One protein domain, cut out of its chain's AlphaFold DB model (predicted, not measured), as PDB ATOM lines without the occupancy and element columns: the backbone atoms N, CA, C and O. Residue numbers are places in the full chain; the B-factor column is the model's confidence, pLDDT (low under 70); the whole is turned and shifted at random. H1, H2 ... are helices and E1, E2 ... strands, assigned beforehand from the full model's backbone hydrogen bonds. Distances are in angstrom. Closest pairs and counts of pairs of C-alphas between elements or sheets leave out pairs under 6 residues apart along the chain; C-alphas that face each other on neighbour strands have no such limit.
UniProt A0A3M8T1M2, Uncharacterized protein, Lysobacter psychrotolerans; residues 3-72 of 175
ATOM      1  N   PHE A   3      99.520 181.653 215.643       90.31
ATOM      2  CA  PHE A   3      98.852 181.917 214.373       90.31
ATOM      3  C   PHE A   3      99.229 183.318 213.905       90.31
ATOM      4  O   PHE A   3      98.906 184.302 214.576       90.31
ATOM      5  N   ASP A   4      99.913 183.399 212.769       88.50
ATOM      6  CA  ASP A   4     100.226 184.666 212.122       88.50
ATOM      7  C   ASP A   4      99.034 185.087 211.259       88.50
ATOM      8  O   ASP A   4      98.659 184.420 210.295       88.50
ATOM      9  N   THR A   5      98.416 186.209 211.616       82.88
ATOM     10  CA  THR A   5      97.240 186.729 210.907       82.88
ATOM     11  C   THR A   5      97.582 187.396 209.574       82.88
ATOM     12  O   THR A   5      96.711 187.474 208.709       82.88
ATOM     13  N   ALA A   6      98.824 187.846 209.377       83.56
ATOM     14  CA  ALA A   6      99.275 188.470 208.137       83.56
ATOM     15  C   ALA A   6      99.531 187.427 207.044       83.56
ATOM     16  O   ALA A   6      99.174 187.645 205.887       83.56
ATOM     17  N   THR A   7     100.122 186.289 207.406       86.19
ATOM     18  CA  THR A   7     100.391 185.172 206.485       86.19
ATOM     19  C   THR A   7      99.319 184.085 206.528       86.19
ATOM     20  O   THR A   7      99.325 183.207 205.668       86.19
ATOM     21  N   GLN A   8      98.397 184.142 207.494       86.94
ATOM     22  CA  GLN A   8      97.387 183.112 207.772       86.94
ATOM     23  C   GLN A   8      97.998 181.725 208.018       86.94
ATOM     24  O   GLN A   8      97.442 180.701 207.620       86.94
ATOM     25  N   THR A   9      99.157 181.686 208.673       90.69
ATOM     26  CA  THR A   9      99.886 180.445 208.945       90.69
ATOM     27  C   THR A   9      99.834 180.084 210.419       90.69
ATOM     28  O   THR A   9     100.132 180.904 211.288       90.69
ATOM     29  N   LEU A  10      99.497 178.825 210.696       94.12
ATOM     30  CA  LEU A  10      99.674 178.222 212.011       94.12
ATOM     31  C   LEU A  10     101.106 177.695 212.132       94.12
ATOM     32  O   LEU A  10     101.612 177.055 211.215       94.12
ATOM     33  N   GLU A  11     101.741 177.933 213.271       94.50
ATOM     34  CA  GLU A  11     103.118 177.551 213.552       94.50
ATOM     35  C   GLU A  11     103.253 176.899 214.935       94.50
ATOM     36  O   GLU A  11     102.513 177.193 215.886       94.50
ATOM     37  N   ILE A  12     104.238 176.012 215.075       91.88
ATOM     38  CA  ILE A  12     104.596 175.366 216.342       91.88
ATOM     39  C   ILE A  12     106.025 175.752 216.706       91.88
ATOM     40  O   ILE A  12     106.921 175.702 215.871       91.88
ATOM     41  N   ASP A  13     106.232 176.111 217.973       91.25
ATOM     42  CA  ASP A  13     107.566 176.333 218.520       91.25
ATOM     43  C   ASP A  13     108.212 174.994 218.883       91.25
ATOM     44  O   ASP A  13     107.705 174.253 219.729       91.25
ATOM     45  N   GLN A  14     109.331 174.684 218.237       87.75
ATOM     46  CA  GLN A  14     110.077 173.442 218.446       87.75
ATOM     47  C   GLN A  14     111.048 173.508 219.617       87.75
ATOM     48  O   GLN A  14     111.601 172.481 220.017       87.75
ATOM     49  N   ASN A  15     111.276 174.704 220.155       87.12
ATOM     50  CA  ASN A  15     112.217 174.932 221.236       87.12
ATOM     51  C   ASN A  15     111.590 175.801 222.336       87.12
ATOM     52  O   ASN A  15     112.092 176.884 222.637       87.12
ATOM     53  N   PRO A  16     110.521 175.317 222.998       77.88
ATOM     54  CA  PRO A  16     109.780 176.104 223.984       77.88
ATOM     55  C   PRO A  16     110.617 176.509 225.211       77.88
ATOM     56  O   PRO A  16     110.221 177.401 225.955       77.88
ATOM     57  N   ALA A  17     111.758 175.849 225.446       86.00
ATOM     58  CA  ALA A  17     112.671 176.137 226.554       86.00
ATOM     59  C   ALA A  17     113.885 177.000 226.153       86.00
ATOM     60  O   ALA A  17     114.731 177.281 227.003       86.00
ATOM     61  N   GLY A  18     114.009 177.389 224.882       88.00
ATOM     62  CA  GLY A  18     115.168 178.110 224.363       88.00
ATOM     63  C   GLY A  18     114.785 179.234 223.409       88.00
ATOM     64  O   GLY A  18     113.748 179.875 223.557       88.00
ATOM     65  N   GLU A  19     115.664 179.512 222.444       88.12
ATOM     66  CA  GLU A  19     115.348 180.454 221.376       88.12
ATOM     67  C   GLU A  19     114.221 179.890 220.513       88.12
ATOM     68  O   GLU A  19     114.299 178.751 220.042       88.12
ATOM     69  N   ARG A  20     113.181 180.707 220.344       88.56
ATOM     70  CA  ARG A  20     111.961 180.350 219.630       88.56
ATOM     71  C   ARG A  20     112.295 179.895 218.212       88.56
ATOM     72  O   ARG A  20     112.914 180.631 217.449       88.56
ATOM     73  N   SER A  21     111.816 178.709 217.857       90.62
ATOM     74  CA  SER A  21     112.015 178.105 216.542       90.62
ATOM     75  C   SER A  21     110.658 177.707 215.984       90.62
ATOM     76  O   SER A  21     110.174 176.607 216.252       90.62
ATOM     77  N   LEU A  22     110.029 178.619 215.244       92.31
ATOM     78  CA  LEU A  22     108.705 178.405 214.666       92.31
ATOM     79  C   LEU A  22     108.817 177.608 213.368       92.31
ATOM     80  O   LEU A  22     109.616 177.941 212.494       92.31
ATOM     81  N   VAL A  23     108.006 176.561 213.251       93.50
ATOM     82  CA  VAL A  23     107.816 175.834 211.995       93.50
ATOM     83  C   VAL A  23     106.353 175.892 211.578       93.50
ATOM     84  O   VAL A  23     105.480 175.786 212.445       93.50
ATOM     85  N   PRO A  24     106.070 176.028 210.275       94.94
ATOM     86  CA  PRO A  24     104.706 176.023 209.784       94.94
ATOM     87  C   PRO A  24     104.067 174.652 209.983       94.94
ATOM     88  O   PRO A  24     104.702 173.607 209.815       94.94
ATOM     89  N   VAL A  25     102.785 174.688 210.315       94.81
ATOM     90  CA  VAL A  25     101.897 173.535 210.342       94.81
ATOM     91  C   VAL A  25     101.243 173.374 208.979       94.81
ATOM     92  O   VAL A  25     100.757 174.341 208.389       94.81
ATOM     93  N   THR A  26     101.170 172.138 208.506       93.12
ATOM     94  CA  THR A  26     100.429 171.749 207.307       93.12
ATOM     95  C   THR A  26      99.372 170.701 207.638       93.12
ATOM     96  O   THR A  26      99.451 170.026 208.662       93.12
ATOM     97  N   HIS A  27      98.363 170.584 206.769       93.69
ATOM     98  CA  HIS A  27      97.319 169.552 206.850       93.69
ATOM     99  C   HIS A  27      96.634 169.442 208.226       93.69
ATOM    100  O   HIS A  27      96.351 168.345 208.700       93.69
ATOM    101  N   ALA A  28      96.358 170.581 208.869       95.00
ATOM    102  CA  ALA A  28      95.630 170.595 210.132       95.00
ATOM    103  C   ALA A  28      94.185 170.096 209.937       95.00
ATOM    104  O   ALA A  28      93.434 170.641 209.124       95.00
ATOM    105  N   GLY A  29      93.805 169.072 210.696       96.56
ATOM    106  CA  GLY A  29      92.473 168.477 210.733       96.56
ATOM    107  C   GLY A  29      91.928 168.431 212.159       96.56
ATOM    108  O   GLY A  29      92.687 168.409 213.127       96.56
ATOM    109  N   PHE A  30      90.605 168.413 212.289       97.50
ATOM    110  CA  PHE A  30      89.908 168.424 213.575       97.50
ATOM    111  C   PHE A  30      88.828 167.344 213.586       97.50
ATOM    112  O   PHE A  30      88.202 167.094 212.554       97.50
ATOM    113  N   SER A  31      88.603 166.710 214.737       97.56
ATOM    114  CA  SER A  31      87.425 165.864 214.947       97.56
ATOM    115  C   SER A  31      86.142 166.702 214.970       97.56
ATOM    116  O   SER A  31      86.181 167.894 215.273       97.56
ATOM    117  N   ASP A  32      84.991 166.076 214.703       95.88
ATOM    118  CA  ASP A  32      83.684 166.760 214.671       95.88
ATOM    119  C   ASP A  32      83.332 167.456 215.999       95.88
ATOM    120  O   ASP A  32      82.655 168.483 216.020       95.88
ATOM    121  N   ASP A  33      83.806 166.904 217.118       95.44
ATOM    122  CA  ASP A  33      83.628 167.445 218.468       95.44
ATOM    123  C   ASP A  33      84.783 168.352 218.927       95.44
ATOM    124  O   ASP A  33      84.781 168.829 220.060       95.44
ATOM    125  N   PHE A  34      85.776 168.591 218.067       96.88
ATOM    126  CA  PHE A  34      86.982 169.370 218.354       96.88
ATOM    127  C   PHE A  34      87.817 168.865 219.542       96.88
ATOM    128  O   PHE A  34      88.649 169.605 220.069       96.88
ATOM    129  N   ARG A  35      87.660 167.609 219.975       96.50
ATOM    130  CA  ARG A  35      88.510 167.021 221.027       96.50
ATOM    131  C   ARG A  35      89.886 166.617 220.526       96.50
ATOM    132  O   ARG A  35      90.829 166.610 221.316       96.50
ATOM    133  N   THR A  36      90.016 166.345 219.235       97.44
ATOM    134  CA  THR A  36      91.274 165.938 218.617       97.44
ATOM    135  C   THR A  36      91.639 166.885 217.482       97.44
ATOM    136  O   THR A  36      90.814 167.196 216.623       97.44
ATOM    137  N   MET A  37      92.897 167.318 217.472       96.75
ATOM    138  CA  MET A  37      93.526 168.032 216.368       96.75
ATOM    139  C   MET A  37      94.683 167.186 215.832       96.75
ATOM    140  O   MET A  37      95.568 166.783 216.585       96.75
ATOM    141  N   GLN A  38      94.679 166.934 214.529       97.25
ATOM    142  CA  GLN A  38      95.768 166.277 213.811       97.25
ATOM    143  C   GLN A  38      96.501 167.311 212.971       97.25
ATOM    144  O   GLN A  38      95.870 168.203 212.405       97.25
ATOM    145  N   LEU A  39      97.825 167.228 212.906       96.06
ATOM    146  CA  LEU A  39      98.631 168.185 212.158       96.06
ATOM    147  C   LEU A  39      99.952 167.580 211.691       96.06
ATOM    148  O   LEU A  39     100.441 166.615 212.274       96.06
ATOM    149  N   GLU A  40     100.560 168.190 210.680       96.25
ATOM    150  CA  GLU A  40     101.898 167.846 210.202       96.25
ATOM    151  C   GLU A  40     102.850 169.033 210.373       96.25
ATOM    152  O   GLU A  40     102.471 170.185 210.157       96.25
ATOM    153  N   ALA A  41     104.094 168.755 210.758       95.12
ATOM    154  CA  ALA A  41     105.160 169.751 210.835       95.12
ATOM    155  C   ALA A  41     106.536 169.088 210.663       95.12
ATOM    156  O   ALA A  41     106.702 167.899 210.923       95.12
ATOM    157  N   VAL A  42     107.550 169.858 210.264       93.75
ATOM    158  CA  VAL A  42     108.935 169.358 210.194       93.75
ATOM    159  C   VAL A  42     109.551 169.406 211.582       93.75
ATOM    160  O   VAL A  42     109.894 170.494 212.021       93.75
ATOM    161  N   TYR A  43     109.734 168.279 212.268       89.00
ATOM    162  CA  TYR A  43     110.344 168.190 213.596       89.00
ATOM    163  C   TYR A  43     111.727 167.548 213.538       89.00
ATOM    164  O   TYR A  43     111.915 166.466 212.994       89.00
ATOM    165  N   ARG A  44     112.730 168.245 214.091       87.12
ATOM    166  CA  ARG A  44     114.145 167.820 214.043       87.12
ATOM    167  C   ARG A  44     114.648 167.511 212.623       87.12
ATOM    168  O   ARG A  44     115.531 166.678 212.450       87.12
ATOM    169  N   GLY A  45     114.117 168.224 211.629       89.19
ATOM    170  CA  GLY A  45     114.494 168.092 210.220       89.19
ATOM    171  C   GLY A  45     113.674 167.080 209.418       89.19
ATOM    172  O   GLY A  45     113.830 167.046 208.203       89.19
ATOM    173  N   GLU A  46     112.774 166.326 210.053       94.00
ATOM    174  CA  GLU A  46     111.960 165.300 209.394       94.00
ATOM    175  C   GLU A  46     110.466 165.667 209.426       94.00
ATOM    176  O   GLU A  46     110.008 166.255 210.409       94.00
ATOM    177  N   PRO A  47     109.682 165.357 208.377       94.44
ATOM    178  CA  PRO A  47     108.228 165.484 208.424       94.44
ATOM    179  C   PRO A  47     107.636 164.526 209.463       94.44
ATOM    180  O   PRO A  47     107.867 163.321 209.397       94.44
ATOM    181  N   GLU A  48     106.850 165.057 210.392       95.88
ATOM    182  CA  GLU A  48     106.204 164.294 211.458       95.88
ATOM    183  C   GLU A  48     104.717 164.649 211.547       95.88
ATOM    184  O   GLU A  48     104.320 165.805 211.353       95.88
ATOM    185  N   SER A  49     103.898 163.647 211.872       96.19
ATOM    186  CA  SER A  49     102.465 163.808 212.128       96.19
ATOM    187  C   SER A  49     102.204 163.774 213.629       96.19
ATOM    188  O   SER A  49     102.671 162.885 214.341       96.19
ATOM    189  N   PHE A  50     101.418 164.728 214.111       94.69
ATOM    190  CA  PHE A  50     101.073 164.877 215.516       94.69
ATOM    191  C   PHE A  50      99.567 164.755 215.705       94.69
ATOM    192  O   PHE A  50      98.781 165.248 214.895       94.69
ATOM    193  N   GLU A  51      99.177 164.152 216.823       96.06
ATOM    194  CA  GLU A  51      97.805 164.145 217.307       96.06
ATOM    195  C   GLU A  51      97.767 164.783 218.696       96.06
ATOM    196  O   GLU A  51      98.497 164.384 219.606       96.06
ATOM    197  N   VAL A  52      96.919 165.796 218.850       93.88
ATOM    198  CA  VAL A  52      96.664 166.488 220.110       93.88
ATOM    199  C   VAL A  52      95.233 166.182 220.522       93.88
ATOM    200  O   VAL A  52      94.288 166.675 219.911       93.88
ATOM    201  N   THR A  53      95.079 165.368 221.562       95.88
ATOM    202  CA  THR A  53      93.773 164.983 222.108       95.88
ATOM    203  C   THR A  53      93.572 165.638 223.465       95.88
ATOM    204  O   THR A  53      94.427 165.521 224.345       95.88
ATOM    205  N   SER A  54      92.435 166.310 223.645       91.75
ATOM    206  CA  SER A  54      92.070 166.956 224.899       91.75
ATOM    207  C   SER A  54      90.866 166.314 225.587       91.75
ATOM    208  O   SER A  54      89.899 165.866 224.968       91.75
ATOM    209  N   THR A  55      90.919 166.329 226.918       92.81
ATOM    210  CA  THR A  55      89.816 165.979 227.811       92.81
ATOM    211  C   THR A  55      89.029 167.191 228.310       92.81
ATOM    212  O   THR A  55      87.931 167.003 228.825       92.81
ATOM    213  N   TYR A  56      89.559 168.411 228.180       94.38
ATOM    214  CA  TYR A  56      88.967 169.624 228.749       94.38
ATOM    215  C   TYR A  56      88.156 170.405 227.712       94.38
ATOM    216  O   TYR A  56      88.510 170.473 226.534       94.38
ATOM    217  N   ASP A  57      87.067 171.029 228.155       94.56
ATOM    218  CA  ASP A  57      86.211 171.823 227.269       94.56
ATOM    219  C   ASP A  57      86.893 173.122 226.822       94.56
ATOM    220  O   ASP A  57      86.742 173.520 225.670       94.56
ATOM    221  N   SER A  58      87.754 173.715 227.658       94.00
ATOM    222  CA  SER A  58      88.559 174.884 227.275       94.00
ATOM    223  C   SER A  58      89.459 174.616 226.067       94.00
ATOM    224  O   SER A  58      89.655 175.487 225.226       94.00
ATOM    225  N   ASP A  59      89.998 173.406 225.945       93.06
ATOM    226  CA  ASP A  59      90.885 173.060 224.835       93.06
ATOM    227  C   ASP A  59      90.089 172.832 223.544       93.06
ATOM    228  O   ASP A  59      90.562 173.190 222.468       93.06
ATOM    229  N   GLN A  60      88.854 172.318 223.636       94.94
ATOM    230  CA  GLN A  60      87.938 172.265 222.488       94.94
ATOM    231  C   GLN A  60      87.636 173.669 221.962       94.94
ATOM    232  O   GLN A  60      87.605 173.871 220.748       94.94
ATOM    233  N   VAL A  61      87.466 174.654 222.854       95.62
ATOM    234  CA  VAL A  61      87.328 176.066 222.460       95.62
ATOM    235  C   VAL A  61      88.578 176.530 221.699       95.62
ATOM    236  O   VAL A  61      88.462 177.124 220.627       95.62
ATOM    237  N   MET A  62      89.780 176.189 222.178       93.62
ATOM    238  CA  MET A  62      91.037 176.532 221.495       93.62
ATOM    239  C   MET A  62      91.192 175.842 220.129       93.62
ATOM    240  O   MET A  62      91.662 176.464 219.171       93.62
ATOM    241  N   HIS A  63      90.775 174.582 220.000       95.12
ATOM    242  CA  HIS A  63      90.754 173.873 218.720       95.12
ATOM    243  C   HIS A  63      89.752 174.504 217.744       95.12
ATOM    244  O   HIS A  63      90.109 174.754 216.591       95.12
ATOM    245  N   ARG A  64      88.539 174.853 218.201       94.88
ATOM    246  CA  ARG A  64      87.554 175.591 217.389       94.88
ATOM    247  C   ARG A  64      88.094 176.934 216.922       94.88
ATOM    248  O   ARG A  64      87.957 177.251 215.742       94.88
ATOM    249  N   LEU A  65      88.733 177.702 217.808       93.62
ATOM    250  CA  LEU A  65      89.384 178.961 217.441       93.62
ATOM    251  C   LEU A  65      90.430 178.728 216.344       93.62
ATOM    252  O   LEU A  65      90.415 179.415 215.326       93.62
ATOM    253  N   THR A  66      91.305 177.737 216.525       93.25
ATOM    254  CA  THR A  66      92.368 177.415 215.560       93.25
ATOM    255  C   THR A  66      91.786 177.057 214.192       93.25
ATOM    256  O   THR A  66      92.223 177.586 213.171       93.25
ATOM    257  N   HIS A  67      90.751 176.219 214.165       93.50
ATOM    258  CA  HIS A  67      90.040 175.868 212.942       93.50
ATOM    259  C   HIS A  67      89.390 177.089 212.274       93.50
ATOM    260  O   HIS A  67      89.570 177.292 211.074       93.50
ATOM    261  N   ARG A  68      88.691 177.944 213.039       91.50
ATOM    262  CA  ARG A  68      88.094 179.191 212.523       91.50
ATOM    263  C   ARG A  68      89.156 180.096 211.900       91.50
ATOM    264  O   ARG A  68      88.910 180.644 210.830       91.50
ATOM    265  N   LEU A  69      90.320 180.238 212.534       90.69
ATOM    266  CA  LEU A  69      91.432 181.045 212.023       90.69
ATOM    267  C   LEU A  69      91.985 180.493 210.701       90.69
ATOM    268  O   LEU A  69      92.181 181.259 209.759       90.69
ATOM    269  N   LEU A  70      92.165 179.173 210.600       90.69
ATOM    270  CA  LEU A  70      92.654 178.498 209.389       90.69
ATOM    271  C   LEU A  70      91.684 178.579 208.202       90.69
ATOM    272  O   LEU A  70      92.123 178.566 207.055       90.69
ATOM    273  N   GLN A  71      90.377 178.685 208.453       89.94
ATOM    274  CA  GLN A  71      89.383 178.908 207.396       89.94
ATOM    275  C   GLN A  71      89.439 180.328 206.802       89.94
ATOM    276  O   GLN A  71      88.857 180.577 205.745       89.94
ATOM    277  N   GLY A  72      90.147 181.255 207.455       83.56
ATOM    278  CA  GLY A  72      90.239 182.650 207.040       83.56
ATOM    279  C   GLY A  72      88.911 183.407 207.168       83.56
ATOM    280  O   GLY A  72      87.976 182.981 207.841       83.56
TER     281      GLY A  72
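AT A GLANCE: This is residues 3 to 72 of the 175 residues of an uncharacterized protein of Lysobacter psychrotolerans (UniProt A0A3M8T1M2). A three-stranded antiparallel sheet has one face covered by two parts: helix H1, running slantwise over E3 and E4, and the small hairpin E1 and E2, which folds over the sheet near the far part of E4. The printed part has 70 residues, with the named elements E1, E2, E3, E4, E5, H1 along the chain; the larger sheet's order is E3 - E4 - E5, a meander, each strand the antiparallel neighbour of the one before. The class is mixed, and the whole is compact and rounded, with a radius of gyration of the C-alphas of 12.4 A and spans of 32 by 27 by 21 A.

IN THESE COORDINATES: Find C-alpha 36 at (91.274, 165.938, 218.617); from there E4, residues 36 to 43, runs 19.8 A and bends by 55 degrees at residue 40. E5, residues 46 to 53, spans 22.2 A, and E3, residues 26 to 30, 12.7 A. E1, residues 9 to 13, starts at C-alpha 9, (99.886, 180.445, 208.945), and spans 12.9 A; E2, residues 22 to 24, spans 6.7 A. H1, residues 57 to 70, runs 20.1 A to C-alpha 70 at (92.654, 178.498, 209.389).

HOW THE PARTS SIT: In the hairpin E4 and E5, look for N 39 and O 50, 3.0 A apart; in the hairpin E3 and E4, N 29 and O 38 are 2.8 A apart. H1 is on this sheet at a height of 9.4 A, its line 44 degrees from that of E3 on the local plane; its closest C-alphas to E4 are His 63 and Met 37, 6.9 A. Every O i to N i+4 pair in H1 is within hydrogen-bond range. In the hairpin E1 and E2, N 12 and O 23 are 2.9 A apart. E2 runs on into E3 at 79 degrees; the closest C-alphas of E2 and E4 are Pro 24 and Ala 41, 6.4 A.

THE WHOLE: The C-alphas of Glu 19 and Asp 32 are farthest apart, 35.1 A. The printed part has no cut and no long link, and no printed residue is under 70 in pLDDT.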